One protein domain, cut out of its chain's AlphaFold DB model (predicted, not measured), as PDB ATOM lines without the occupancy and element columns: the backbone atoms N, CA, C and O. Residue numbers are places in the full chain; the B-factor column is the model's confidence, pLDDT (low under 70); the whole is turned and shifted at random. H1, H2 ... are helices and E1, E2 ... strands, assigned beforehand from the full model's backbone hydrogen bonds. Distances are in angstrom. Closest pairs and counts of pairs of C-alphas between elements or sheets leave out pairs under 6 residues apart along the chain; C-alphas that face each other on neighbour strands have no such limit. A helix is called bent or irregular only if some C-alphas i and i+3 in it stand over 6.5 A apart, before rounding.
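Overview. This is residues 7 to 195 of the 350 residues of an uncharacterized protein of Nostoc linckia z16 (UniProt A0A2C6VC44). The chain is wound in stacked turns, a solenoid whose turns follow one another from E1 towards E12 along the longest axis: the strands E1, E3, E5, E7, E9, E10 and E11 line up side by side as one long, bent wall, and E2, E4 and E6 make a shorter wall partly face to face with it. At the later end the turns are made more of loops, with the small helix H1 beside the large sheet and E12 folded back on E11 as a hairpin. The printed part has 189 residues with twelve named strands and one named helix, E1 to E10, then H1, E11 and E12; the class is mostly strand, though under half of the residues, 79 of 189, are in named elements. The large sheet, branched and of nine strands, is mixed, parallel but for E11 with E12, and the small sheet, in the order E2, E4, E6, is parallel. The whole is compact, with a radius of gyration of the C-alphas of 15.5 A and spans of 43 by 38 by 31 A.

Along the chain. Find C-alpha 16 at (-37.997, -31.707, -12.779); there E1, residues 16 to 25, begins, and it bends by 94 degrees at residue 20. Then come E2, residues 33 to 35, and E3, residues 41 to 49, 21.5 A long, which bends by 75 degrees at residue 44. Next read E4, residues 59 to 63, and E5, residues 70 to 77, 19.9 A long with a bend of 60 degrees at residue 73. E6, residues 81 to 85, starts at C-alpha 81 (-24.787, -14.359, -5.924), and E7, residues 94 to 100, is 19.5 A long. E8, residues 116 to 118, runs on into E9, residues 121 to 125, across a break of 2 residues, at 90 degrees. E10, residues 153 to 160, 17.9 A long, bends by 90 degrees at residue 156. H1 holds residues 173 to 177, E11 residues 179 to 185, and E12 residues 190 to 193, ending at C-alpha 193 (-26.361, -26.008, 18.900).

Arrangement. Begin with the large sheet, which is twisted. E1, an edge strand, is parallel to E3, with N 18 and O 42 at 2.8 A. On the other side of E3 lies E5, parallel, with N 71 and O 41 at 2.8 A. E5 and E7 are parallel at 2 degrees, with N 96 and O 72 at 2.8 A, and E7 and E9 are parallel, with N 95 and O 121 at 2.8 A. E10 has three neighbours: E8, N 117 and O 153 at 2.8 A, and E9, N 160 and O 122 at 2.8 A, lie on one side of it, and E11, N 185 and O 159 at 2.8 A, on the other side. E11 and E12 form a hairpin, antiparallel at 165 degrees, with N 192 and O 182 at 2.8 A. In the small sheet, N 35 and O 62 of E2 and E4 are 2.8 A apart, and N 63 and O 84 of E4 and E6 are 2.8 A apart. The two sheets form a sandwich, two sheets face to face, with centres 8.8 A apart where they face each other; the closest C-alphas of E3 and E4 are those of Leu 47 and Ala 60, 6.8 A. E10, H1 and E11 are a strand-helix-strand unit, two parallel neighbour strands with a helix between, and its crossover is right-handed. H1 is on the large sheet at a height of 5.4 A, over none of its strands; its one O i to N i+4 pair is within hydrogen-bond range.

Size, cuts and confidence. Look for the C-alphas of Ala 20 and Asn 147, the two farthest apart, 45.4 A. The printed part has no cut. The long links are E7 to E8, E9 to E10, with 27 residues, and E10 to H1. The mean pLDDT of the printed part is 87.2, and residues 7 to 15 and 143 to 147 of this model are under 70.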
ATOM      1  N   SER A   7     -36.667 -18.215 -19.002       46.00
ATOM      2  CA  SER A   7     -37.060 -16.833 -18.670       46.00
ATOM      3  C   SER A   7     -38.306 -16.701 -17.784       46.00
ATOM      4  O   SER A   7     -38.514 -15.625 -17.234       46.00
ATOM      5  N   ALA A   8     -39.122 -17.741 -17.605       41.19
ATOM      6  CA  ALA A   8     -40.181 -17.783 -16.596       41.19
ATOM      7  C   ALA A   8     -40.827 -19.171 -16.563       41.19
ATOM      8  O   ALA A   8     -41.079 -19.760 -17.610       41.19
ATOM      9  N   GLY A   9     -41.180 -19.620 -15.356       44.09
ATOM     10  CA  GLY A   9     -42.208 -20.634 -15.135       44.09
ATOM     11  C   GLY A   9     -41.696 -22.024 -14.777       44.09
ATOM     12  O   GLY A   9     -41.599 -22.886 -15.638       44.09
ATOM     13  N   VAL A  10     -41.541 -22.275 -13.477       47.03
ATOM     14  CA  VAL A  10     -41.972 -23.550 -12.893       47.03
ATOM     15  C   VAL A  10     -42.733 -23.195 -11.607       47.03
ATOM     16  O   VAL A  10     -42.134 -23.033 -10.547       47.03
ATOM     17  N   GLY A  11     -44.036 -22.909 -11.760       43.06
ATOM     18  CA  GLY A  11     -45.009 -22.857 -10.654       43.06
ATOM     19  C   GLY A  11     -45.151 -24.234  -9.997       43.06
ATOM     20  O   GLY A  11     -44.543 -25.165 -10.499       43.06
ATOM     21  N   SER A  12     -45.947 -24.378  -8.928       45.66
ATOM     22  CA  SER A  12     -46.362 -25.648  -8.275       45.66
ATOM     23  C   SER A  12     -46.272 -26.897  -9.182       45.66
ATOM     24  O   SER A  12     -47.253 -27.275  -9.825       45.66
ATOM     25  N   ILE A  13     -45.108 -27.538  -9.276       48.97
ATOM     26  CA  ILE A  13     -44.865 -28.640 -10.216       48.97
ATOM     27  C   ILE A  13     -44.006 -29.691  -9.511       48.97
ATOM     28  O   ILE A  13     -43.135 -29.376  -8.696       48.97
ATOM     29  N   GLY A  14     -44.324 -30.952  -9.807       61.94
ATOM     30  CA  GLY A  14     -43.573 -32.127  -9.387       61.94
ATOM     31  C   GLY A  14     -42.158 -32.197  -9.972       61.94
ATOM     32  O   GLY A  14     -41.582 -31.205 -10.399       61.94
ATOM     33  N   PHE A  15     -41.589 -33.399  -9.954       69.31
ATOM     34  CA  PHE A  15     -40.193 -33.692 -10.287       69.31
ATOM     35  C   PHE A  15     -39.727 -33.110 -11.638       69.31
ATOM     36  O   PHE A  15     -40.220 -33.514 -12.691       69.31
ATOM     37  N   VAL A  16     -38.736 -32.209 -11.604       78.62
ATOM     38  CA  VAL A  16     -37.997 -31.707 -12.779       78.62
ATOM     39  C   VAL A  16     -36.532 -32.136 -12.680       78.62
ATOM     40  O   VAL A  16     -35.907 -31.951 -11.639       78.62
ATOM     41  N   ASP A  17     -35.963 -32.677 -13.759       83.38
ATOM     42  CA  ASP A  17     -34.553 -33.081 -13.838       83.38
ATOM     43  C   ASP A  17     -33.898 -32.467 -15.084       83.38
ATOM     44  O   ASP A  17     -34.310 -32.735 -16.213       83.38
ATOM     45  N   ILE A  18     -32.907 -31.600 -14.875       84.88
ATOM     46  CA  ILE A  18     -32.158 -30.888 -15.914       84.88
ATOM     47  C   ILE A  18     -30.695 -31.300 -15.786       84.88
ATOM     48  O   ILE A  18     -30.020 -30.932 -14.827       84.88
ATOM     49  N   GLN A  19     -30.183 -32.034 -16.771       86.56
ATOM     50  CA  GLN A  19     -28.819 -32.565 -16.743       86.56
ATOM     51  C   GLN A  19     -28.009 -32.114 -17.959       86.56
ATOM     52  O   GLN A  19     -28.552 -31.920 -19.048       86.56
ATOM     53  N   ALA A  20     -26.698 -31.942 -17.759       79.62
ATOM     54  CA  ALA A  20     -25.700 -31.614 -18.783       79.62
ATOM     55  C   ALA A  20     -26.065 -30.401 -19.664       79.62
ATOM     56  O   ALA A  20     -25.698 -30.336 -20.837       79.62
ATOM     57  N   THR A  21     -26.799 -29.439 -19.100       78.94
ATOM     58  CA  THR A  21     -27.319 -28.277 -19.830       78.94
ATOM     59  C   THR A  21     -26.702 -26.985 -19.299       78.94
ATOM     60  O   THR A  21     -26.471 -26.831 -18.099       78.94
ATOM     61  N   SER A  22     -26.445 -26.037 -20.199       82.44
ATOM     62  CA  SER A  22     -26.009 -24.684 -19.856       82.44
ATOM     63  C   SER A  22     -27.175 -23.710 -20.022       82.44
ATOM     64  O   SER A  22     -27.687 -23.539 -21.133       82.44
ATOM     65  N   LEU A  23     -27.569 -23.052 -18.932       87.25
ATOM     66  CA  LEU A  23     -28.478 -21.913 -18.973       87.25
ATOM     67  C   LEU A  23     -27.648 -20.634 -19.045       87.25
ATOM     68  O   LEU A  23     -26.797 -20.391 -18.190       87.25
ATOM     69  N   GLN A  24     -27.895 -19.821 -20.068       85.81
ATOM     70  CA  GLN A  24     -27.164 -18.575 -20.279       85.81
ATOM     71  C   GLN A  24     -28.123 -17.389 -20.342       85.81
ATOM     72  O   GLN A  24     -29.164 -17.447 -21.006       85.81
ATOM     73  N   THR A  25     -27.753 -16.296 -19.678       84.44
ATOM     74  CA  THR A  25     -28.398 -14.988 -19.834       84.44
ATOM     75  C   THR A  25     -27.460 -14.000 -20.520       84.44
ATOM     76  O   THR A  25     -26.237 -14.142 -20.499       84.44
ATOM     77  N   TYR A  26     -28.039 -12.995 -21.178       80.75
ATOM     78  CA  TYR A  26     -27.259 -12.011 -21.926       80.75
ATOM     79  C   TYR A  26     -26.695 -10.903 -21.020       80.75
ATOM     80  O   TYR A  26     -25.506 -10.625 -21.084       80.75
ATOM     81  N   GLU A  27     -27.514 -10.316 -20.140       84.62
ATOM     82  CA  GLU A  27     -27.193  -9.136 -19.313       84.62
ATOM     83  C   GLU A  27     -27.621  -9.323 -17.843       84.62
ATOM     84  O   GLU A  27     -28.380 -10.240 -17.514       84.62
ATOM     85  N   LYS A  28     -27.231  -8.393 -16.954       87.56
ATOM     86  CA  LYS A  28     -27.614  -8.337 -15.527       87.56
ATOM     87  C   LYS A  28     -29.068  -7.894 -15.292       87.56
ATOM     88  O   LYS A  28     -29.373  -7.197 -14.326       87.56
ATOM     89  N   ARG A  29     -29.994  -8.248 -16.185       86.38
ATOM     90  CA  ARG A  29     -31.421  -7.894 -16.049       86.38
ATOM     91  C   ARG A  29     -32.236  -8.963 -15.335       86.38
ATOM     92  O   ARG A  29     -33.243  -8.632 -14.721       86.38
ATOM     93  N   GLN A  30     -31.805 -10.221 -15.402       86.81
ATOM     94  CA  GLN A  30     -32.554 -11.350 -14.856       86.81
ATOM     95  C   GLN A  30     -31.639 -12.451 -14.298       86.81
ATOM     96  O   GLN A  30     -30.478 -12.550 -14.720       86.81
ATOM     97  N   PRO A  31     -32.164 -13.292 -13.389       89.94
ATOM     98  CA  PRO A  31     -31.495 -14.514 -12.967       89.94
ATOM     99  C   PRO A  31     -31.339 -15.526 -14.105       89.94
ATOM    100  O   PRO A  31     -32.061 -15.460 -15.101       89.94
ATOM    101  N   ALA A  32     -30.420 -16.483 -13.954       88.50
ATOM    102  CA  ALA A  32     -30.301 -17.610 -14.885       88.50
ATOM    103  C   ALA A  32     -31.439 -18.623 -14.723       88.50
ATOM    104  O   ALA A  32     -31.892 -19.209 -15.706       88.50
ATOM    105  N   LEU A  33     -31.895 -18.815 -13.485       88.69
ATOM    106  CA  LEU A  33     -32.961 -19.736 -13.126       88.69
ATOM    107  C   LEU A  33     -33.918 -19.055 -12.147       88.69
ATOM    108  O   LEU A  33     -33.492 -18.542 -11.113       88.69
ATOM    109  N   VAL A  34     -35.212 -19.062 -12.460       88.25
ATOM    110  CA  VAL A  34     -36.268 -18.540 -11.582       88.25
ATOM    111  C   VAL A  34     -37.182 -19.687 -11.165       88.25
ATOM    112  O   VAL A  34     -37.817 -20.321 -12.006       88.25
ATOM    113  N   LEU A  35     -37.251 -19.940  -9.860       86.50
ATOM    114  CA  LEU A  35     -38.025 -21.002  -9.222       86.50
ATOM    115  C   LEU A  35     -39.186 -20.380  -8.444       86.50
ATOM    116  O   LEU A  35     -38.988 -19.466  -7.642       86.50
ATOM    117  N   ASN A  36     -40.408 -20.859  -8.678       85.06
ATOM    118  CA  ASN A  36     -41.613 -20.272  -8.100       85.06
ATOM    119  C   ASN A  36     -42.475 -21.344  -7.420       85.06
ATOM    120  O   ASN A  36     -43.445 -21.823  -7.996       85.06
ATOM    121  N   GLY A  37     -42.111 -21.732  -6.195       77.81
ATOM    122  CA  GLY A  37     -42.876 -22.728  -5.437       77.81
ATOM    123  C   GLY A  37     -42.528 -24.159  -5.844       77.81
ATOM    124  O   GLY A  37     -43.416 -24.983  -6.058       77.81
ATOM    125  N   VAL A  38     -41.236 -24.430  -6.055       82.44
ATOM    126  CA  VAL A  38     -40.751 -25.708  -6.593       82.44
ATOM    127  C   VAL A  38     -40.516 -26.692  -5.456       82.44
ATOM    128  O   VAL A  38     -39.810 -26.386  -4.498       82.44
ATOM    129  N   ASN A  39     -41.081 -27.892  -5.585       79.94
ATOM    130  CA  ASN A  39     -41.001 -28.914  -4.541       79.94
ATOM    131  C   ASN A  39     -40.037 -30.054  -4.874       79.94
ATOM    132  O   ASN A  39     -39.801 -30.906  -4.016       79.94
ATOM    133  N   THR A  40     -39.532 -30.134  -6.111       83.94
ATOM    134  CA  THR A  40     -38.527 -31.123  -6.525       83.94
ATOM    135  C   THR A  40     -37.832 -30.694  -7.824       83.94
ATOM    136  O   THR A  40     -38.449 -30.686  -8.889       83.94
ATOM    137  N   LEU A  41     -36.538 -30.385  -7.753       88.75
ATOM    138  CA  LEU A  41     -35.694 -30.101  -8.920       88.75
ATOM    139  C   LEU A  41     -34.338 -30.771  -8.739       88.75
ATOM    140  O   LEU A  41     -33.709 -30.603  -7.699       88.75
ATOM    141  N   ASN A  42     -33.856 -31.445  -9.771       91.00
ATOM    142  CA  ASN A  42     -32.461 -31.826  -9.905       91.00
ATOM    143  C   ASN A  42     -31.844 -31.019 -11.054       91.00
ATOM    144  O   ASN A  42     -32.352 -31.049 -12.173       91.00
ATOM    145  N   PHE A  43     -30.787 -30.261 -10.782       91.88
ATOM    146  CA  PHE A  43     -30.054 -29.500 -11.790       91.88
ATOM    147  C   PHE A  43     -28.583 -29.889 -11.744       91.88
ATOM    148  O   PHE A  43     -27.942 -29.753 -10.704       91.88
ATOM    149  N   HIS A  44     -28.039 -30.316 -12.879       93.06
ATOM    150  CA  HIS A  44     -26.615 -30.557 -13.056       93.06
ATOM    151  C   HIS A  44     -26.128 -29.878 -14.337       93.06
ATOM    152  O   HIS A  44     -26.439 -30.335 -15.440       93.06
ATOM    153  N   GLY A  45     -25.372 -28.787 -14.214       91.06
ATOM    154  CA  GLY A  45     -24.954 -28.041 -15.397       91.06
ATOM    155  C   GLY A  45     -24.274 -26.704 -15.137       91.06
ATOM    156  O   GLY A  45     -23.599 -26.502 -14.129       91.06
ATOM    157  N   TYR A  46     -24.436 -25.792 -16.092       92.06
ATOM    158  CA  TYR A  46     -23.782 -24.486 -16.093       92.06
ATOM    159  C   TYR A  46     -24.801 -23.357 -16.026       92.06
ATOM    160  O   TYR A  46     -25.782 -23.385 -16.770       92.06
ATOM    161  N   LEU A  47     -24.547 -22.344 -15.204       92.88
ATOM    162  CA  LEU A  47     -25.293 -21.087 -15.207       92.88
ATOM    163  C   LEU A  47     -24.318 -19.964 -15.550       92.88
ATOM    164  O   LEU A  47     -23.384 -19.715 -14.792       92.88
ATOM    165  N   SER A  48     -24.507 -19.281 -16.675       91.31
ATOM    166  CA  SER A  48     -23.586 -18.218 -17.089       91.31
ATOM    167  C   SER A  48     -24.272 -16.967 -17.594       91.31
ATOM    168  O   SER A  48     -25.444 -16.958 -17.983       91.31
ATOM    169  N   ARG A  49     -23.505 -15.882 -17.587       87.94
ATOM    170  CA  ARG A  49     -23.903 -14.596 -18.137       87.94
ATOM    171  C   ARG A  49     -22.865 -14.130 -19.148       87.94
ATOM    172  O   ARG A  49     -21.679 -14.131 -18.848       87.94
ATOM    173  N   LEU A  50     -23.314 -13.737 -20.340       82.62
ATOM    174  CA  LEU A  50     -22.413 -13.315 -21.419       82.62
ATOM    175  C   LEU A  50     -21.859 -11.895 -21.211       82.62
ATOM    176  O   LEU A  50     -20.689 -11.655 -21.493       82.62
ATOM    177  N   SER A  51     -22.686 -10.959 -20.733       78.94
ATOM    178  CA  SER A  51     -22.310  -9.557 -20.521       78.94
ATOM    179  C   SER A  51     -22.580  -9.086 -19.091       78.94
ATOM    180  O   SER A  51     -23.646  -9.317 -18.517       78.94
ATOM    181  N   THR A  52     -21.617  -8.354 -18.529       73.06
ATOM    182  CA  THR A  52     -21.676  -7.773 -17.181       73.06
ATOM    183  C   THR A  52     -21.979  -6.268 -17.174       73.06
ATOM    184  O   THR A  52     -22.028  -5.673 -16.097       73.06
ATOM    185  N   SER A  53     -22.199  -5.643 -18.336       74.00
ATOM    186  CA  SER A  53     -22.199  -4.177 -18.485       74.00
ATOM    187  C   SER A  53     -23.561  -3.481 -18.352       74.00
ATOM    188  O   SER A  53     -23.591  -2.257 -18.254       74.00
ATOM    189  N   ALA A  54     -24.681  -4.212 -18.310       78.88
ATOM    190  CA  ALA A  54     -26.023  -3.622 -18.239       78.88
ATOM    191  C   ALA A  54     -26.944  -4.344 -17.241       78.88
ATOM    192  O   ALA A  54     -27.062  -5.568 -17.282       78.88
ATOM    193  N   GLY A  55     -27.626  -3.572 -16.382       82.62
ATOM    194  CA  GLY A  55     -28.492  -4.050 -15.294       82.62
ATOM    195  C   GLY A  55     -27.777  -4.171 -13.937       82.62
ATOM    196  O   GLY A  55     -26.595  -3.855 -13.822       82.62
ATOM    197  N   SER A  56     -28.496  -4.626 -12.908       87.88
ATOM    198  CA  SER A  56     -27.994  -4.737 -11.524       87.88
ATOM    199  C   SER A  56     -28.302  -6.075 -10.840       87.88
ATOM    200  O   SER A  56     -27.948  -6.267  -9.679       87.88
ATOM    201  N   ASN A  57     -28.972  -7.007 -11.522       89.00
ATOM    202  CA  ASN A  57     -29.274  -8.318 -10.962       89.00
ATOM    203  C   ASN A  57     -28.000  -9.166 -10.933       89.00
ATOM    204  O   ASN A  57     -27.366  -9.357 -11.966       89.00
ATOM    205  N   GLU A  58     -27.648  -9.719  -9.778       91.75
ATOM    206  CA  GLU A  58     -26.458 -10.564  -9.612       91.75
ATOM    207  C   GLU A  58     -26.769 -12.006  -9.213       91.75
ATOM    208  O   GLU A  58     -25.861 -12.798  -8.972       91.75
ATOM    209  N   THR A  59     -28.049 -12.353  -9.153       93.56
ATOM    210  CA  THR A  59     -28.538 -13.641  -8.675       93.56
ATOM    211  C   THR A  59     -28.519 -14.666  -9.803       93.56
ATOM    212  O   THR A  59     -29.129 -14.436 -10.842       93.56
ATOM    213  N   ALA A  60     -27.886 -15.821  -9.612       93.69
ATOM    214  CA  ALA A  60     -27.980 -16.918 -10.573       93.69
ATOM    215  C   ALA A  60     -29.308 -17.682 -10.434       93.69
ATOM    216  O   ALA A  60     -30.014 -17.860 -11.427       93.69
ATOM    217  N   ILE A  61     -29.677 -18.078  -9.211       93.56
ATOM    218  CA  ILE A  61     -30.902 -18.835  -8.908       93.56
ATOM    219  C   ILE A  61     -31.817 -18.005  -8.004       93.56
ATOM    220  O   ILE A  61     -31.466 -17.684  -6.871       93.56
ATOM    221  N   PHE A  62     -33.007 -17.662  -8.478       92.56
ATOM    222  CA  PHE A  62     -33.978 -16.902  -7.700       92.56
ATOM    223  C   PHE A  62     -35.168 -17.774  -7.302       92.56
ATOM    224  O   PHE A  62     -35.930 -18.197  -8.166       92.56
ATOM    225  N   CYS A  63     -35.343 -18.017  -6.005       90.81
ATOM    226  CA  CYS A  63     -36.484 -18.731  -5.437       90.81
ATOM    227  C   CYS A  63     -37.498 -17.714  -4.902       90.81
ATOM    228  O   CYS A  63     -37.283 -17.123  -3.847       90.81
ATOM    229  N   ASN A  64     -38.592 -17.490  -5.625       87.38
ATOM    230  CA  ASN A  64     -39.556 -16.427  -5.318       87.38
ATOM    231  C   ASN A  64     -40.671 -16.842  -4.333       87.38
ATOM    232  O   ASN A  64     -41.445 -16.001  -3.879       87.38
ATOM    233  N   GLN A  65     -40.788 -18.137  -4.043       86.62
ATOM    234  CA  GLN A  65     -41.758 -18.710  -3.109       86.62
ATOM    235  C   GLN A  65     -41.106 -19.852  -2.318       86.62
ATOM    236  O   GLN A  65     -40.002 -20.293  -2.659       86.62
ATOM    237  N   TYR A  66     -41.811 -20.367  -1.303       88.31
ATOM    238  CA  TYR A  66     -41.386 -21.532  -0.524       88.31
ATOM    239  C   TYR A  66     -40.932 -22.670  -1.444       88.31
ATOM    240  O   TYR A  66     -41.663 -23.076  -2.345       88.31
ATOM    241  N   THR A  67     -39.709 -23.148  -1.236       88.19
ATOM    242  CA  THR A  67     -39.048 -24.079  -2.154       88.19
ATOM    243  C   THR A  67     -38.388 -25.212  -1.375       88.19
ATOM    244  O   THR A  67     -37.698 -24.980  -0.376       88.19
ATOM    245  N   THR A  68     -38.589 -26.447  -1.833       91.00
ATOM    246  CA  THR A  68     -38.100 -27.643  -1.142       91.00
ATOM    247  C   THR A  68     -37.528 -28.700  -2.086       91.00
ATOM    248  O   THR A  68     -37.855 -28.732  -3.271       91.00
ATOM    249  N   ASN A  69     -36.657 -29.562  -1.550       91.44
ATOM    250  CA  ASN A  69     -36.042 -30.712  -2.223       91.44
ATOM    251  C   ASN A  69     -35.356 -30.385  -3.559       91.44
ATOM    252  O   ASN A  69     -35.413 -31.164  -4.517       91.44
ATOM    253  N   LEU A  70     -34.694 -29.237  -3.635       92.06
ATOM    254  CA  LEU A  70     -33.787 -28.921  -4.725       92.06
ATOM    255  C   LEU A  70     -32.456 -29.657  -4.530       92.06
ATOM    256  O   LEU A  70     -31.885 -29.662  -3.440       92.06
ATOM    257  N   ARG A  71     -31.926 -30.212  -5.615       94.69
ATOM    258  CA  ARG A  71     -30.574 -30.762  -5.720       94.69
ATOM    259  C   ARG A  71     -29.868 -30.045  -6.857       94.69
ATOM    260  O   ARG A  71     -30.215 -30.246  -8.017       94.69
ATOM    261  N   ILE A  72     -28.929 -29.168  -6.534       94.69
ATOM    262  CA  ILE A  72     -28.259 -28.314  -7.517       94.69
ATOM    263  C   ILE A  72     -26.766 -28.614  -7.488       94.69
ATOM    264  O   ILE A  72     -26.101 -28.369  -6.487       94.69
ATOM    265  N   HIS A  73     -26.233 -29.094  -8.603       96.38
ATOM    266  CA  HIS A  73     -24.805 -29.224  -8.849       96.38
ATOM    267  C   HIS A  73     -24.435 -28.339 -10.040       96.38
ATOM    268  O   HIS A  73     -24.789 -28.644 -11.179       96.38
ATOM    269  N   ALA A  74     -23.776 -27.208  -9.797       94.56
ATOM    270  CA  ALA A  74     -23.570 -26.228 -10.857       94.56
ATOM    271  C   ALA A  74     -22.225 -25.512 -10.796       94.56
ATOM    272  O   ALA A  74     -21.723 -25.187  -9.722       94.56
ATOM    273  N   ASN A  75     -21.719 -25.170 -11.979       94.69
ATOM    274  CA  ASN A  75     -20.736 -24.105 -12.137       94.69
ATOM    275  C   ASN A  75     -21.483 -22.818 -12.509       94.69
ATOM    276  O   ASN A  75     -22.299 -22.814 -13.435       94.69
ATOM    277  N   ILE A  76     -21.222 -21.746 -11.769       94.12
ATOM    278  CA  ILE A  76     -21.870 -20.447 -11.923       94.12
ATOM    279  C   ILE A  76     -20.821 -19.418 -12.323       94.12
ATOM    280  O   ILE A  76     -19.854 -19.196 -11.598       94.12
ATOM    281  N   GLU A  77     -21.040 -18.749 -13.447       91.00
ATOM    282  CA  GLU A  77     -20.122 -17.733 -13.951       91.00
ATOM    283  C   GLU A  77     -20.763 -16.371 -14.134       91.00
ATOM    284  O   GLU A  77     -21.857 -16.244 -14.689       91.00
ATOM    285  N   SER A  78     -20.020 -15.337 -13.732       88.69
ATOM    286  CA  SER A  78     -20.391 -13.932 -13.945       88.69
ATOM    287  C   SER A  78     -21.686 -13.494 -13.232       88.69
ATOM    288  O   SER A  78     -22.287 -12.470 -13.581       88.69
ATOM    289  N   PHE A  79     -22.080 -14.237 -12.193       91.62
ATOM    290  CA  PHE A  79     -23.084 -13.875 -11.186       91.62
ATOM    291  C   PHE A  79     -22.393 -13.751  -9.834       91.62
ATOM    292  O   PHE A  79     -21.736 -14.704  -9.432       91.62
ATOM    293  N   SER A  80     -22.547 -12.643  -9.102       91.56
ATOM    294  CA  SER A  80     -21.924 -12.529  -7.771       91.56
ATOM    295  C   SER A  80     -22.685 -13.243  -6.647       91.56
ATOM    296  O   SER A  80     -22.120 -13.436  -5.571       91.56
ATOM    297  N   GLN A  81     -23.935 -13.655  -6.883       94.31
ATOM    298  CA  GLN A  81     -24.787 -14.359  -5.924       94.31
ATOM    299  C   GLN A  81     -25.272 -15.693  -6.505       94.31
ATOM    300  O   GLN A  81     -25.893 -15.728  -7.567       94.31
ATOM    301  N   ILE A  82     -25.042 -16.792  -5.779       95.69
ATOM    302  CA  ILE A  82     -25.491 -18.139  -6.168       95.69
ATOM    303  C   ILE A  82     -27.008 -18.180  -6.173       95.69
ATOM    304  O   ILE A  82     -27.626 -18.518  -7.181       95.69
ATOM    305  N   PHE A  83     -27.614 -17.829  -5.041       94.88
ATOM    306  CA  PHE A  83     -29.055 -17.823  -4.946       94.88
ATOM    307  C   PHE A  83     -29.593 -16.726  -4.044       94.88
ATOM    308  O   PHE A  83     -28.939 -16.264  -3.105       94.88
ATOM    309  N   LYS A  84     -30.829 -16.350  -4.351       94.75
ATOM    310  CA  LYS A  84     -31.670 -15.517  -3.512       94.75
ATOM    311  C   LYS A  84     -32.991 -16.232  -3.309       94.75
ATOM    312  O   LYS A  84     -33.658 -16.564  -4.286       94.75
ATOM    313  N   ALA A  85     -33.357 -16.463  -2.060       92.31
ATOM    314  CA  ALA A  85     -34.669 -16.952  -1.687       92.31
ATOM    315  C   ALA A  85     -35.470 -15.809  -1.066       92.31
ATOM    316  O   ALA A  85     -34.966 -15.072  -0.221       92.31
ATOM    317  N   THR A  86     -36.714 -15.659  -1.500       84.94
ATOM    318  CA  THR A  86     -37.670 -14.697  -0.954       84.94
ATOM    319  C   THR A  86     -38.997 -15.395  -0.715       84.94
ATOM    320  O   THR A  86     -39.369 -16.281  -1.478       84.94
ATOM    321  N   ASN A  87     -39.735 -14.946   0.300       73.31
ATOM    322  CA  ASN A  87     -41.118 -15.341   0.578       73.31
ATOM    323  C   ASN A  87     -41.332 -16.849   0.786       73.31
ATOM    324  O   ASN A  87     -41.649 -17.594  -0.135       73.31
ATOM    325  N   GLY A  88     -41.284 -17.293   2.041       71.56
ATOM    326  CA  GLY A  88     -41.942 -18.539   2.450       71.56
ATOM    327  C   GLY A  88     -41.011 -19.561   3.080       71.56
ATOM    328  O   GLY A  88     -41.385 -20.130   4.098       71.56
ATOM    329  N   GLY A  89     -39.794 -19.754   2.566       85.88
ATOM    330  CA  GLY A  89     -38.812 -20.663   3.172       85.88
ATOM    331  C   GLY A  89     -38.041 -21.526   2.176       85.88
ATOM    332  O   GLY A  89     -38.350 -21.564   0.986       85.88
ATOM    333  N   LEU A  90     -37.013 -22.200   2.686       92.00
ATOM    334  CA  LEU A  90     -36.106 -23.052   1.921       92.00
ATOM    335  C   LEU A  90     -35.851 -24.338   2.721       92.00
ATOM    336  O   LEU A  90     -35.120 -24.308   3.710       92.00
ATOM    337  N   GLU A  91     -36.453 -25.457   2.314       94.38
ATOM    338  CA  GLU A  91     -36.427 -26.709   3.093       94.38
ATOM    339  C   GLU A  91     -35.817 -27.910   2.350       94.38
ATOM    340  O   GLU A  91     -36.204 -28.214   1.227       94.38
ATOM    341  N   ALA A  92     -34.906 -28.638   3.001       95.12
ATOM    342  CA  ALA A  92     -34.315 -29.890   2.511       95.12
ATOM    343  C   ALA A  92     -33.613 -29.769   1.140       95.12
ATOM    344  O   ALA A  92     -33.750 -30.630   0.272       95.12
ATOM    345  N   ASN A  93     -32.860 -28.688   0.937       94.69
ATOM    346  CA  ASN A  93     -32.166 -28.402  -0.320       94.69
ATOM    347  C   ASN A  93     -30.672 -28.751  -0.224       94.69
ATOM    348  O   ASN A  93     -30.056 -28.512   0.812       94.69
ATOM    349  N   ASP A  94     -30.082 -29.283  -1.298       97.69
ATOM    350  CA  ASP A  94     -28.658 -29.650  -1.382       97.69
ATOM    351  C   ASP A  94     -27.993 -28.985  -2.590       97.69
ATOM    352  O   ASP A  94     -28.313 -29.292  -3.743       97.69
ATOM    353  N   PHE A  95     -27.107 -28.028  -2.323       97.69
ATOM    354  CA  PHE A  95     -26.404 -27.216  -3.308       97.69
ATOM    355  C   PHE A  95     -24.907 -27.526  -3.243       97.69
ATOM    356  O   PHE A  95     -24.274 -27.374  -2.197       97.69
ATOM    357  N   ASN A  96     -24.328 -27.900  -4.381       98.00
ATOM    358  CA  ASN A  96     -22.897 -28.088  -4.577       98.00
ATOM    359  C   ASN A  96     -22.434 -27.218  -5.751       98.00
ATOM    360  O   ASN A  96     -22.736 -27.515  -6.908       98.00
ATOM    361  N   ILE A  97     -21.771 -26.106  -5.447       97.38
ATOM    362  CA  ILE A  97     -21.594 -25.004  -6.392       97.38
ATOM    363  C   ILE A  97     -20.134 -24.575  -6.477       97.38
ATOM    364  O   ILE A  97     -19.485 -24.318  -5.463       97.38
ATOM    365  N   VAL A  98     -19.653 -24.385  -7.700       95.94
ATOM    366  CA  VAL A  98     -18.436 -23.615  -7.974       95.94
ATOM    367  C   VAL A  98     -18.859 -22.288  -8.584       95.94
ATOM    368  O   VAL A  98     -19.618 -22.270  -9.550       95.94
ATOM    369  N   ILE A  99     -18.391 -21.173  -8.035       92.94
ATOM    370  CA  ILE A  99     -18.629 -19.831  -8.587       92.94
ATOM    371  C   ILE A  99     -17.296 -19.240  -9.047       92.94
ATOM    372  O   ILE A  99     -16.280 -19.379  -8.365       92.94
ATOM    373  N   ALA A 100     -17.289 -18.659 -10.241       89.62
ATOM    374  CA  ALA A 100     -16.082 -18.137 -10.863       89.62
ATOM    375  C   ALA A 100     -16.363 -16.912 -11.744       89.62
ATOM    376  O   ALA A 100     -17.500 -16.614 -12.129       89.62
ATOM    377  N   ASN A 101     -15.281 -16.239 -12.138       86.31
ATOM    378  CA  ASN A 101     -15.280 -15.132 -13.091       86.31
ATOM    379  C   ASN A 101     -16.123 -13.919 -12.652       86.31
ATOM    380  O   ASN A 101     -16.749 -13.244 -13.477       86.31
ATOM    381  N   VAL A 102     -16.095 -13.606 -11.353       84.69
ATOM    382  CA  VAL A 102     -16.621 -12.361 -10.775       84.69
ATOM    383  C   VAL A 102     -15.469 -11.559 -10.170       84.69
ATOM    384  O   VAL A 102     -14.968 -11.852  -9.094       84.69
ATOM    385  N   THR A 103     -15.031 -10.501 -10.845       78.19
ATOM    386  CA  THR A 103     -13.848  -9.732 -10.409       78.19
ATOM    387  C   THR A 103     -14.136  -8.680  -9.337       78.19
ATOM    388  O   THR A 103     -13.210  -8.211  -8.683       78.19
ATOM    389  N   ALA A 104     -15.404  -8.312  -9.140       82.00
ATOM    390  CA  ALA A 104     -15.844  -7.345  -8.136       82.00
ATOM    391  C   ALA A 104     -17.214  -7.767  -7.568       82.00
ATOM    392  O   ALA A 104     -18.245  -7.238  -7.992       82.00
ATOM    393  N   PRO A 105     -17.267  -8.769  -6.671       86.44
ATOM    394  CA  PRO A 105     -18.528  -9.201  -6.079       86.44
ATOM    395  C   PRO A 105     -19.137  -8.080  -5.224       86.44
ATOM    396  O   PRO A 105     -18.462  -7.505  -4.376       86.44
ATOM    397  N   ALA A 106     -20.425  -7.794  -5.425       83.56
ATOM    398  CA  ALA A 106     -21.149  -6.743  -4.697       83.56
ATOM    399  C   ALA A 106     -22.255  -7.289  -3.775       83.56
ATOM    400  O   ALA A 106     -22.978  -6.525  -3.140       83.56
ATOM    401  N   THR A 107     -22.418  -8.610  -3.718       92.88
ATOM    402  CA  THR A 107     -23.532  -9.273  -3.034       92.88
ATOM    403  C   THR A 107     -23.038 -10.355  -2.084       92.88
ATOM    404  O   THR A 107     -21.967 -10.927  -2.313       92.88
ATOM    405  N   PRO A 108     -23.836 -10.714  -1.060       95.12
ATOM    406  CA  PRO A 108     -23.657 -11.989  -0.392       95.12
ATOM    407  C   PRO A 108     -23.878 -13.119  -1.389       95.12
ATOM    408  O   PRO A 108     -24.514 -12.954  -2.437       95.12
ATOM    409  N   LEU A 109     -23.349 -14.276  -1.044       96.31
ATOM    410  CA  LEU A 109     -23.223 -15.352  -1.996       96.31
ATOM    411  C   LEU A 109     -24.437 -16.307  -1.919       96.31
ATOM    412  O   LEU A 109     -24.871 -16.813  -2.952       96.31
ATOM    413  N   ALA A 110     -25.126 -16.347  -0.773       96.44
ATOM    414  CA  ALA A 110     -26.528 -16.741  -0.632       96.44
ATOM    415  C   ALA A 110     -27.324 -15.728   0.215       96.44
ATOM    416  O   ALA A 110     -26.909 -15.363   1.317       96.44
ATOM    417  N   ASP A 111     -28.482 -15.296  -0.284       95.38
ATOM    418  CA  ASP A 111     -29.408 -14.390   0.410       95.38
ATOM    419  C   ASP A 111     -30.727 -15.109   0.712       95.38
ATOM    420  O   ASP A 111     -31.415 -15.583  -0.192       95.38
ATOM    421  N   VAL A 112     -31.057 -15.207   1.998       94.31
ATOM    422  CA  VAL A 112     -32.257 -15.882   2.519       94.31
ATOM    423  C   VAL A 112     -33.145 -14.919   3.309       94.31
ATOM    424  O   VAL A 112     -33.896 -15.329   4.198       94.31
ATOM    425  N   THR A 113     -33.043 -13.623   3.017       91.88
ATOM    426  CA  THR A 113     -33.841 -12.583   3.671       91.88
ATOM    427  C   THR A 113     -35.341 -12.872   3.542       91.88
ATOM    428  O   THR A 113     -35.868 -13.074   2.449       91.88
ATOM    429  N   GLY A 114     -36.049 -12.865   4.676       87.94
ATOM    430  CA  GLY A 114     -37.482 -13.168   4.754       87.94
ATOM    431  C   GLY A 114     -37.834 -14.661   4.700       87.94
ATOM    432  O   GLY A 114     -39.009 -15.002   4.548       87.94
ATOM    433  N   CYS A 115     -36.854 -15.563   4.813       91.50
ATOM    434  CA  CYS A 115     -37.080 -17.008   4.769       91.50
ATOM    435  C   CYS A 115     -36.786 -17.707   6.104       91.50
ATOM    436  O   CYS A 115     -35.901 -17.323   6.868       91.50
ATOM    437  N   THR A 116     -37.505 -18.805   6.340       93.62
ATOM    438  CA  THR A 116     -37.079 -19.859   7.270       93.62
ATOM    439  C   THR A 116     -36.373 -20.949   6.473       93.62
ATOM    440  O   THR A 116     -36.925 -21.465   5.503       93.62
ATOM    441  N   VAL A 117     -35.146 -21.275   6.867       95.25
ATOM    442  CA  VAL A 117     -34.293 -22.274   6.222       95.25
ATOM    443  C   VAL A 117     -34.211 -23.510   7.115       95.25
ATOM    444  O   VAL A 117     -33.946 -23.407   8.315       95.25
ATOM    445  N   ARG A 118     -34.421 -24.694   6.544       96.44
ATOM    446  CA  ARG A 118     -34.305 -25.968   7.263       96.44
ATOM    447  C   ARG A 118     -33.635 -27.013   6.387       96.44
ATOM    448  O   ARG A 118     -33.996 -27.147   5.224       96.44
ATOM    449  N   GLY A 119     -32.691 -27.783   6.923       97.12
ATOM    450  CA  GLY A 119     -32.111 -28.891   6.160       97.12
ATOM    451  C   GLY A 119     -31.300 -28.456   4.936       97.12
ATOM    452  O   GLY A 119     -31.219 -29.225   3.980       97.12
ATOM    453  N   LEU A 120     -30.761 -27.230   4.909       97.56
ATOM    454  CA  LEU A 120     -29.946 -26.754   3.790       97.56
ATOM    455  C   LEU A 120     -28.549 -27.367   3.877       97.56
ATOM    456  O   LEU A 120     -27.856 -27.190   4.876       97.56
ATOM    457  N   LYS A 121     -28.116 -28.026   2.808       98.38
ATOM    458  CA  LYS A 121     -26.720 -28.403   2.583       98.38
ATOM    459  C   LYS A 121     -26.163 -27.488   1.506       98.38
ATOM    460  O   LYS A 121     -26.610 -27.553   0.369       98.38
ATOM    461  N   LEU A 122     -25.231 -26.613   1.855       98.25
ATOM    462  CA  LEU A 122     -24.629 -25.664   0.919       98.25
ATOM    463  C   LEU A 122     -23.121 -25.874   0.903       98.25
ATOM    464  O   LEU A 122     -22.455 -25.597   1.893       98.25
ATOM    465  N   ARG A 123     -22.582 -26.336  -0.222       98.31
ATOM    466  CA  ARG A 123     -21.143 -26.478  -0.457       98.31
ATOM    467  C   ARG A 123     -20.743 -25.533  -1.572       98.31
ATOM    468  O   ARG A 123     -21.299 -25.609  -2.668       98.31
ATOM    469  N   VAL A 124     -19.816 -24.632  -1.275       96.94
ATOM    470  CA  VAL A 124     -19.354 -23.623  -2.225       96.94
ATOM    471  C   VAL A 124     -17.841 -23.656  -2.329       96.94
ATOM    472  O   VAL A 124     -17.156 -23.615  -1.309       96.94
ATOM    473  N   SER A 125     -17.344 -23.639  -3.564       95.81
ATOM    474  CA  SER A 125     -15.933 -23.417  -3.880       95.81
ATOM    475  C   SER A 125     -15.741 -22.101  -4.634       95.81
ATOM    476  O   SER A 125     -16.469 -21.806  -5.587       95.81
ATOM    477  N   LEU A 126     -14.737 -21.322  -4.211       94.19
ATOM    478  CA  LEU A 126     -14.382 -20.004  -4.764       94.19
ATOM    479  C   LEU A 126     -12.954 -20.032  -5.350       94.19
ATOM    480  O   LEU A 126     -12.016 -19.526  -4.721       94.19
ATOM    481  N   PRO A 127     -12.722 -20.620  -6.538       92.38
ATOM    482  CA  PRO A 127     -11.382 -20.715  -7.127       92.38
ATOM    483  C   PRO A 127     -10.706 -19.349  -7.345       92.38
ATOM    484  O   PRO A 127      -9.483 -19.255  -7.258       92.38
ATOM    485  N   VAL A 128     -11.474 -18.278  -7.560       89.50
ATOM    486  CA  VAL A 128     -10.950 -16.928  -7.809       89.50
ATOM    487  C   VAL A 128     -10.755 -16.164  -6.495       89.50
ATOM    488  O   VAL A 128     -11.704 -15.937  -5.750       89.50
ATOM    489  N   ILE A 129      -9.527 -15.714  -6.210       88.88
ATOM    490  CA  ILE A 129      -9.193 -15.009  -4.954       88.88
ATOM    491  C   ILE A 129      -9.982 -13.702  -4.791       88.88
ATOM    492  O   ILE A 129     -10.442 -13.402  -3.692       88.88
ATOM    493  N   ALA A 130     -10.190 -12.953  -5.878       87.81
ATOM    494  CA  ALA A 130     -10.943 -11.696  -5.860       87.81
ATOM    495  C   ALA A 130     -12.409 -11.862  -5.399       87.81
ATOM    496  O   ALA A 130     -13.032 -10.889  -4.983       87.81
ATOM    497  N   GLU A 131     -12.951 -13.084  -5.418       87.75
ATOM    498  CA  GLU A 131     -14.326 -13.379  -4.999       87.75
ATOM    499  C   GLU A 131     -14.493 -13.618  -3.493       87.75
ATOM    500  O   GLU A 131     -15.618 -13.756  -3.009       87.75
ATOM    501  N   ARG A 132     -13.390 -13.705  -2.743       88.50
ATOM    502  CA  ARG A 132     -13.380 -14.223  -1.364       88.50
ATOM    503  C   ARG A 132     -13.533 -13.148  -0.287       88.50
ATOM    504  O   ARG A 132     -13.738 -13.471   0.876       88.50
ATOM    505  N   SER A 133     -13.413 -11.873  -0.640       83.31
ATOM    506  CA  SER A 133     -13.324 -10.799   0.353       83.31
ATOM    507  C   SER A 133     -14.677 -10.146   0.641       83.31
ATOM    508  O   SER A 133     -15.445  -9.869  -0.276       83.31
ATOM    509  N   ASN A 134     -14.922  -9.830   1.920       82.69
ATOM    510  CA  ASN A 134     -15.995  -8.950   2.413       82.69
ATOM    511  C   ASN A 134     -17.424  -9.308   1.971       82.69
ATOM    512  O   ASN A 134     -18.267  -8.421   1.819       82.69
ATOM    513  N   ARG A 135     -17.724 -10.593   1.769       89.56
ATOM    514  CA  ARG A 135     -19.067 -11.032   1.386       89.56
ATOM    515  C   ARG A 135     -19.539 -12.190   2.237       89.56
ATOM    516  O   ARG A 135     -18.804 -13.150   2.442       89.56
ATOM    517  N   TYR A 136     -20.790 -12.114   2.677       94.44
ATOM    518  CA  TYR A 136     -21.381 -13.182   3.465       94.44
ATOM    519  C   TYR A 136     -21.603 -14.449   2.630       94.44
ATOM    520  O   TYR A 136     -22.082 -14.354   1.497       94.44
ATOM    521  N   VAL A 137     -21.327 -15.629   3.195       96.19
ATOM    522  CA  VAL A 137     -21.762 -16.910   2.617       96.19
ATOM    523  C   VAL A 137     -23.274 -17.021   2.736       96.19
ATOM    524  O   VAL A 137     -23.940 -17.154   1.717       96.19
ATOM    525  N   LEU A 138     -23.814 -16.888   3.949       95.38
ATOM    526  CA  LEU A 138     -25.251 -16.802   4.204       95.38
ATOM    527  C   LEU A 138     -25.632 -15.444   4.775       95.38
ATOM    528  O   LEU A 138     -25.141 -15.023   5.825       95.38
ATOM    529  N   TYR A 139     -26.575 -14.784   4.118       94.19
ATOM    530  CA  TYR A 139     -27.035 -13.467   4.511       94.19
ATOM    531  C   TYR A 139     -28.536 -13.427   4.763       94.19
ATOM    532  O   TYR A 139     -29.331 -13.983   4.007       94.19
ATOM    533  N   TYR A 140     -28.898 -12.711   5.819       91.50
ATOM    534  CA  TYR A 140     -30.249 -12.276   6.112       91.50
ATOM    535  C   TYR A 140     -30.187 -10.790   6.483       91.50
ATOM    536  O   TYR A 140     -29.504 -10.407   7.445       91.50
ATOM    537  N   ALA A 141     -30.877  -9.946   5.717       87.25
ATOM    538  CA  ALA A 141     -30.919  -8.515   5.985       87.25
ATOM    539  C   ALA A 141     -31.537  -8.241   7.364       87.25
ATOM    540  O   ALA A 141     -32.482  -8.930   7.747       87.25
ATOM    541  N   PRO A 142     -31.040  -7.256   8.130       75.50
ATOM    542  CA  PRO A 142     -31.744  -6.841   9.336       75.50
ATOM    543  C   PRO A 142     -33.181  -6.443   8.987       75.50
ATOM    544  O   PRO A 142     -33.436  -5.922   7.898       75.50
ATOM    545  N   ASP A 143     -34.108  -6.638   9.925       66.19
ATOM    546  CA  ASP A 143     -35.425  -6.011   9.809       66.19
ATOM    547  C   ASP A 143     -35.250  -4.477   9.750       66.19
ATOM    548  O   ASP A 143     -34.160  -3.953   9.991       66.19
ATOM    549  N   ALA A 144     -36.315  -3.725   9.444       64.44
ATOM    550  CA  ALA A 144     -36.272  -2.261   9.258       64.44
ATOM    551  C   ALA A 144     -35.550  -1.479  10.385       64.44
ATOM    552  O   ALA A 144     -35.173  -0.322  10.206       64.44
ATOM    553  N   ASN A 145     -35.339  -2.117  11.537       65.12
ATOM    554  CA  ASN A 145     -34.447  -1.684  12.595       65.12
ATOM    555  C   ASN A 145     -33.263  -2.666  12.741       65.12
ATOM    556  O   ASN A 145     -33.447  -3.785  13.216       65.12
ATOM    557  N   ALA A 146     -32.038  -2.212  12.442       61.94
ATOM    558  CA  ALA A 146     -30.791  -2.982  12.594       61.94
ATOM    559  C   ALA A 146     -30.505  -3.476  14.029       61.94
ATOM    560  O   ALA A 146     -29.566  -4.234  14.260       61.94
ATOM    561  N   ASN A 147     -31.314  -3.046  14.998       66.81
ATOM    562  CA  ASN A 147     -31.235  -3.447  16.395       66.81
ATOM    563  C   ASN A 147     -32.177  -4.614  16.755       66.81
ATOM    564  O   ASN A 147     -32.264  -4.957  17.933       66.81
ATOM    565  N   GLN A 148     -32.907  -5.183  15.792       70.94
ATOM    566  CA  GLN A 148     -33.831  -6.301  16.004       70.94
ATOM    567  C   GLN A 148     -33.290  -7.595  15.385       70.94
ATOM    568  O   GLN A 148     -32.645  -7.549  14.334       70.94
ATOM    569  N   PRO A 149     -33.533  -8.759  16.016       71.44
ATOM    570  CA  PRO A 149     -33.173 -10.035  15.423       71.44
ATOM    571  C   PRO A 149     -33.992 -10.284  14.153       71.44
ATOM    572  O   PRO A 149     -35.122  -9.829  14.030       71.44
ATOM    573  N   SER A 150     -33.428 -11.086  13.255       74.12
ATOM    574  CA  SER A 150     -34.116 -11.636  12.085       74.12
ATOM    575  C   SER A 150     -35.461 -12.286  12.446       74.12
ATOM    576  O   SER A 150     -35.522 -13.098  13.377       74.12
ATOM    577  N   ALA A 151     -36.503 -12.022  11.650       82.44
ATOM    578  CA  ALA A 151     -37.737 -12.819  11.642       82.44
ATOM    579  C   ALA A 151     -37.543 -14.234  11.053       82.44
ATOM    580  O   ALA A 151     -38.284 -15.158  11.388       82.44
ATOM    581  N   GLY A 152     -36.539 -14.419  10.193       87.69
ATOM    582  CA  GLY A 152     -36.131 -15.717   9.660       87.69
ATOM    583  C   GLY A 152     -35.280 -16.539  10.626       87.69
ATOM    584  O   GLY A 152     -34.846 -16.077  11.685       87.69
ATOM    585  N   SER A 153     -35.022 -17.784  10.240       91.75
ATOM    586  CA  SER A 153     -34.205 -18.727  11.009       91.75
ATOM    587  C   SER A 153     -33.497 -19.713  10.088       91.75
ATOM    588  O   SER A 153     -33.891 -19.877   8.933       91.75
ATOM    589  N   ILE A 154     -32.453 -20.370  10.596       94.62
ATOM    590  CA  ILE A 154     -31.798 -21.491   9.917       94.62
ATOM    591  C   ILE A 154     -31.656 -22.659  10.885       94.62
ATOM    592  O   ILE A 154     -31.146 -22.501  11.992       94.62
ATOM    593  N   THR A 155     -32.123 -23.834  10.480       96.12
ATOM    594  CA  THR A 155     -32.117 -25.023  11.338       96.12
ATOM    595  C   THR A 155     -31.624 -26.262  10.612       96.12
ATOM    596  O   THR A 155     -31.796 -26.379   9.397       96.12
ATOM    597  N   ASP A 156     -30.985 -27.169  11.349       97.31
ATOM    598  CA  ASP A 156     -30.585 -28.503  10.876       97.31
ATOM    599  C   ASP A 156     -29.819 -28.460   9.538       97.31
ATOM    600  O   ASP A 156     -30.108 -29.215   8.614       97.31
ATOM    601  N   SER A 157     -28.898 -27.503   9.391       98.06
ATOM    602  CA  SER A 157     -28.240 -27.177   8.115       98.06
ATOM    603  C   SER A 157     -26.720 -27.373   8.181       98.06
ATOM    604  O   SER A 157     -26.120 -27.279   9.249       98.06
ATOM    605  N   ASP A 158     -26.091 -27.622   7.034       98.19
ATOM    606  CA  ASP A 158     -24.646 -27.824   6.879       98.19
ATOM    607  C   ASP A 158     -24.109 -26.913   5.772       98.19
ATOM    608  O   ASP A 158     -24.484 -27.033   4.603       98.19
ATOM    609  N   ILE A 159     -23.249 -25.978   6.158       98.12
ATOM    610  CA  ILE A 159     -22.744 -24.913   5.301       98.12
ATOM    611  C   ILE A 159     -21.232 -25.046   5.209       98.12
ATOM    612  O   ILE A 159     -20.526 -24.930   6.206       98.12
ATOM    613  N   THR A 160     -20.722 -25.270   4.006       97.88
ATOM    614  CA  THR A 160     -19.304 -25.492   3.728       97.88
ATOM    615  C   THR A 160     -18.785 -24.446   2.749       97.88
ATOM    616  O   THR A 160     -19.263 -24.354   1.616       97.88
ATOM    617  N   CYS A 161     -17.788 -23.677   3.182       95.69
ATOM    618  CA  CYS A 161     -17.016 -22.770   2.339       95.69
ATOM    619  C   CYS A 161     -15.657 -22.520   3.005       95.69
ATOM    620  O   CYS A 161     -15.576 -21.846   4.033       95.69
ATOM    621  N   TYR A 162     -14.591 -23.081   2.436       94.19
ATOM    622  CA  TYR A 162     -13.246 -22.990   3.015       94.19
ATOM    623  C   TYR A 162     -12.503 -21.728   2.568       94.19
ATOM    624  O   TYR A 162     -11.553 -21.294   3.215       94.19
ATOM    625  N   GLU A 163     -12.922 -21.135   1.454       93.00
ATOM    626  CA  GLU A 163     -12.249 -19.999   0.838       93.00
ATOM    627  C   GLU A 163     -12.588 -18.658   1.497       93.00
ATOM    628  O   GLU A 163     -11.797 -17.721   1.384       93.00
ATOM    629  N   ILE A 164     -13.721 -18.565   2.202       90.44
ATOM    630  CA  ILE A 164     -14.010 -17.450   3.111       90.44
ATOM    631  C   ILE A 164     -13.324 -17.754   4.444       90.44
ATOM    632  O   ILE A 164     -13.816 -18.530   5.263       90.44
ATOM    633  N   THR A 165     -12.148 -17.164   4.640       87.50
ATOM    634  CA  THR A 165     -11.271 -17.474   5.780       87.50
ATOM    635  C   THR A 165     -11.672 -16.765   7.068       87.50
ATOM    636  O   THR A 165     -11.250 -17.165   8.152       87.50
ATOM    637  N   ASP A 166     -12.455 -15.696   6.955       89.19
ATOM    638  CA  ASP A 166     -12.937 -14.932   8.091       89.19
ATOM    639  C   ASP A 166     -14.377 -15.318   8.416       89.19
ATOM    640  O   ASP A 166     -15.316 -15.046   7.661       89.19
ATOM    641  N   ASN A 167     -14.537 -15.948   9.574       91.50
ATOM    642  CA  ASN A 167     -15.823 -16.411  10.059       91.50
ATOM    643  C   ASN A 167     -16.851 -15.287  10.215       91.50
ATOM    644  O   ASN A 167     -18.041 -15.581  10.105       91.50
ATOM    645  N   GLN A 168     -16.438 -14.022  10.375       90.06
ATOM    646  CA  GLN A 168     -17.378 -12.892  10.410       90.06
ATOM    647  C   GLN A 168     -18.257 -12.814   9.155       90.06
ATOM    648  O   GLN A 168     -19.360 -12.282   9.205       90.06
ATOM    649  N   PHE A 169     -17.800 -13.383   8.035       92.25
ATOM    650  CA  PHE A 169     -18.532 -13.416   6.774       92.25
ATOM    651  C   PHE A 169     -19.157 -14.782   6.465       92.25
ATOM    652  O   PHE A 169     -19.674 -14.995   5.374       92.25
ATOM    653  N   ILE A 170     -19.171 -15.741   7.388       93.94
ATOM    654  CA  ILE A 170     -19.842 -17.025   7.131       93.94
ATOM    655  C   ILE A 170     -21.363 -16.872   7.212       93.94
ATOM    656  O   ILE A 170     -22.100 -17.386   6.369       93.94
ATOM    657  N   ILE A 171     -21.854 -16.130   8.198       93.44
ATOM    658  CA  ILE A 171     -23.283 -15.949   8.423       93.44
ATOM    659  C   ILE A 171     -23.546 -14.568   9.007       93.44
ATOM    660  O   ILE A 171     -22.852 -14.132   9.918       93.44
ATOM    661  N   SER A 172     -24.566 -13.881   8.497       90.56
ATOM    662  CA  SER A 172     -24.961 -12.578   9.040       90.56
ATOM    663  C   SER A 172     -25.388 -12.672  10.520       90.56
ATOM    664  O   SER A 172     -26.073 -13.641  10.880       90.56
ATOM    665  N   PRO A 173     -25.120 -11.643  11.349       86.12
ATOM    666  CA  PRO A 173     -25.437 -11.648  12.786       86.12
ATOM    667  C   PRO A 173     -26.919 -11.923  13.083       86.12
ATOM    668  O   PRO A 173     -27.288 -12.635  14.020       86.12
ATOM    669  N   ASN A 174     -27.797 -11.383  12.236       80.69
ATOM    670  CA  ASN A 174     -29.243 -11.508  12.398       80.69
ATOM    671  C   ASN A 174     -29.692 -12.966  12.274       80.69
ATOM    672  O   ASN A 174     -30.473 -13.440  13.099       80.69
ATOM    673  N   LEU A 175     -29.158 -13.690  11.285       88.81
ATOM    674  CA  LEU A 175     -29.470 -15.102  11.080       88.81
ATOM    675  C   LEU A 175     -28.815 -15.985  12.150       88.81
ATOM    676  O   LEU A 175     -29.437 -16.937  12.618       88.81
ATOM    677  N   LEU A 176     -27.597 -15.644  12.589       90.88
ATOM    678  CA  LEU A 176     -26.849 -16.405  13.594       90.88
ATOM    679  C   LEU A 176     -27.593 -16.517  14.935       90.88
ATOM    680  O   LEU A 176     -27.595 -17.587  15.552       90.88
ATOM    681  N   LYS A 177     -28.270 -15.448  15.390       86.94
ATOM    682  CA  LYS A 177     -29.090 -15.479  16.621       86.94
ATOM    683  C   LYS A 177     -30.201 -16.533  16.552       86.94
ATOM    684  O   LYS A 177     -30.540 -17.120  17.579       86.94
ATOM    685  N   LYS A 178     -30.763 -16.756  15.363       88.94
ATOM    686  CA  LYS A 178     -31.863 -17.695  15.089       88.94
ATOM    687  C   LYS A 178     -31.386 -18.966  14.378       88.94
ATOM    688  O   LYS A 178     -32.197 -19.682  13.794       88.94
ATOM    689  N   ALA A 179     -30.087 -19.250  14.432       91.88
ATOM    690  CA  ALA A 179     -29.520 -20.500  13.962       91.88
ATOM    691  C   ALA A 179     -29.593 -21.568  15.065       91.88
ATOM    692  O   ALA A 179     -29.310 -21.281  16.232       91.88
ATOM    693  N   SER A 180     -29.941 -22.806  14.713       93.62
ATOM    694  CA  SER A 180     -29.898 -23.943  15.638       93.62
ATOM    695  C   SER A 180     -29.607 -25.243  14.904       93.62
ATOM    696  O   SER A 180     -30.195 -25.515  13.868       93.62
ATOM    697  N   ASN A 181     -28.756 -26.081  15.489       96.00
ATOM    698  CA  ASN A 181     -28.273 -27.320  14.882       96.00
ATOM    699  C   ASN A 181     -27.674 -27.074  13.490       96.00
ATOM    700  O   ASN A 181     -27.953 -27.803  12.543       96.00
ATOM    701  N   THR A 182     -26.872 -26.016  13.365       96.69
ATOM    702  CA  THR A 182     -26.245 -25.641  12.096       96.69
ATOM    703  C   THR A 182     -24.739 -25.819  12.187       96.69
ATOM    704  O   THR A 182     -24.108 -25.289  13.104       96.69
ATOM    705  N   LEU A 183     -24.174 -26.551  11.235       97.44
ATOM    706  CA  LEU A 183     -22.742 -26.773  11.083       97.44
ATOM    707  C   LEU A 183     -22.169 -25.789  10.059       97.44
ATOM    708  O   LEU A 183     -22.723 -25.628   8.971       97.44
ATOM    709  N   PHE A 184     -21.048 -25.160  10.402       96.75
ATOM    710  CA  PHE A 184     -20.287 -24.294   9.511       96.75
ATOM    711  C   PHE A 184     -18.875 -24.856   9.336       96.75
ATOM    712  O   PHE A 184     -18.025 -24.753  10.223       96.75
ATOM    713  N   ASN A 185     -18.637 -25.447   8.171       96.06
ATOM    714  CA  ASN A 185     -17.352 -25.977   7.741       96.06
ATOM    715  C   ASN A 185     -16.570 -24.883   6.996       96.06
ATOM    716  O   ASN A 185     -16.657 -24.744   5.774       96.06
ATOM    717  N   SER A 186     -15.826 -24.088   7.759       92.00
ATOM    718  CA  SER A 186     -14.829 -23.126   7.273       92.00
ATOM    719  C   SER A 186     -13.426 -23.558   7.723       92.00
ATOM    720  O   SER A 186     -13.269 -24.596   8.372       92.00
ATOM    721  N   LEU A 187     -12.389 -22.760   7.433       86.06
ATOM    722  CA  LEU A 187     -11.050 -23.004   7.999       86.06
ATOM    723  C   LEU A 187     -11.059 -23.061   9.535       86.06
ATOM    724  O   LEU A 187     -10.311 -23.840  10.120       86.06
ATOM    725  N   LEU A 188     -11.927 -22.276  10.179       88.81
ATOM    726  CA  LEU A 188     -12.171 -22.324  11.617       88.81
ATOM    727  C   LEU A 188     -13.589 -22.844  11.863       88.81
ATOM    728  O   LEU A 188     -14.495 -22.090  12.220       88.81
ATOM    729  N   SER A 189     -13.770 -24.144  11.631       93.69
ATOM    730  CA  SER A 189     -15.079 -24.794  11.694       93.69
ATOM    731  C   SER A 189     -15.733 -24.668  13.076       93.69
ATOM    732  O   SER A 189     -15.082 -24.836  14.116       93.69
ATOM    733  N   PHE A 190     -17.039 -24.408  13.083       95.38
ATOM    734  CA  PHE A 190     -17.843 -24.289  14.296       95.38
ATOM    735  C   PHE A 190     -19.276 -24.781  14.066       95.38
ATOM    736  O   PHE A 190     -19.776 -24.807  12.943       95.38
ATOM    737  N   GLU A 191     -19.964 -25.149  15.141       95.81
ATOM    738  CA  GLU A 191     -21.387 -25.490  15.108       95.81
ATOM    739  C   GLU A 191     -22.199 -24.591  16.041       95.81
ATOM    740  O   GLU A 191     -21.739 -24.189  17.111       95.81
ATOM    741  N   LYS A 192     -23.441 -24.302  15.651       94.06
ATOM    742  CA  LYS A 192     -24.449 -23.666  16.497       94.06
ATOM    743  C   LYS A 192     -25.430 -24.729  16.982       94.06
ATOM    744  O   LYS A 192     -26.262 -25.181  16.203       94.06
ATOM    745  N   LYS A 193     -25.391 -25.094  18.265       90.69
ATOM    746  CA  LYS A 193     -26.361 -26.008  18.900       90.69
ATOM    747  C   LYS A 193     -27.195 -25.250  19.927       90.69
ATOM    748  O   LYS A 193     -26.703 -24.880  20.996       90.69
ATOM    749  N   GLY A 194     -28.454 -24.970  19.587       84.62
ATOM    750  CA  GLY A 194     -29.328 -24.117  20.392       84.62
ATOM    751  C   GLY A 194     -28.675 -22.765  20.693       84.62
ATOM    752  O   GLY A 194     -28.248 -22.058  19.786       84.62
ATOM    753  N   GLY A 195     -28.533 -22.413  21.974       85.50
ATOM    754  CA  GLY A 195     -27.909 -21.163  22.431       85.50
ATOM    755  C   GLY A 195     -26.380 -21.095  22.306       85.50
ATOM    756  O   GLY A 195     -25.826 -20.004  22.416       85.50
TER     757      GLY A 195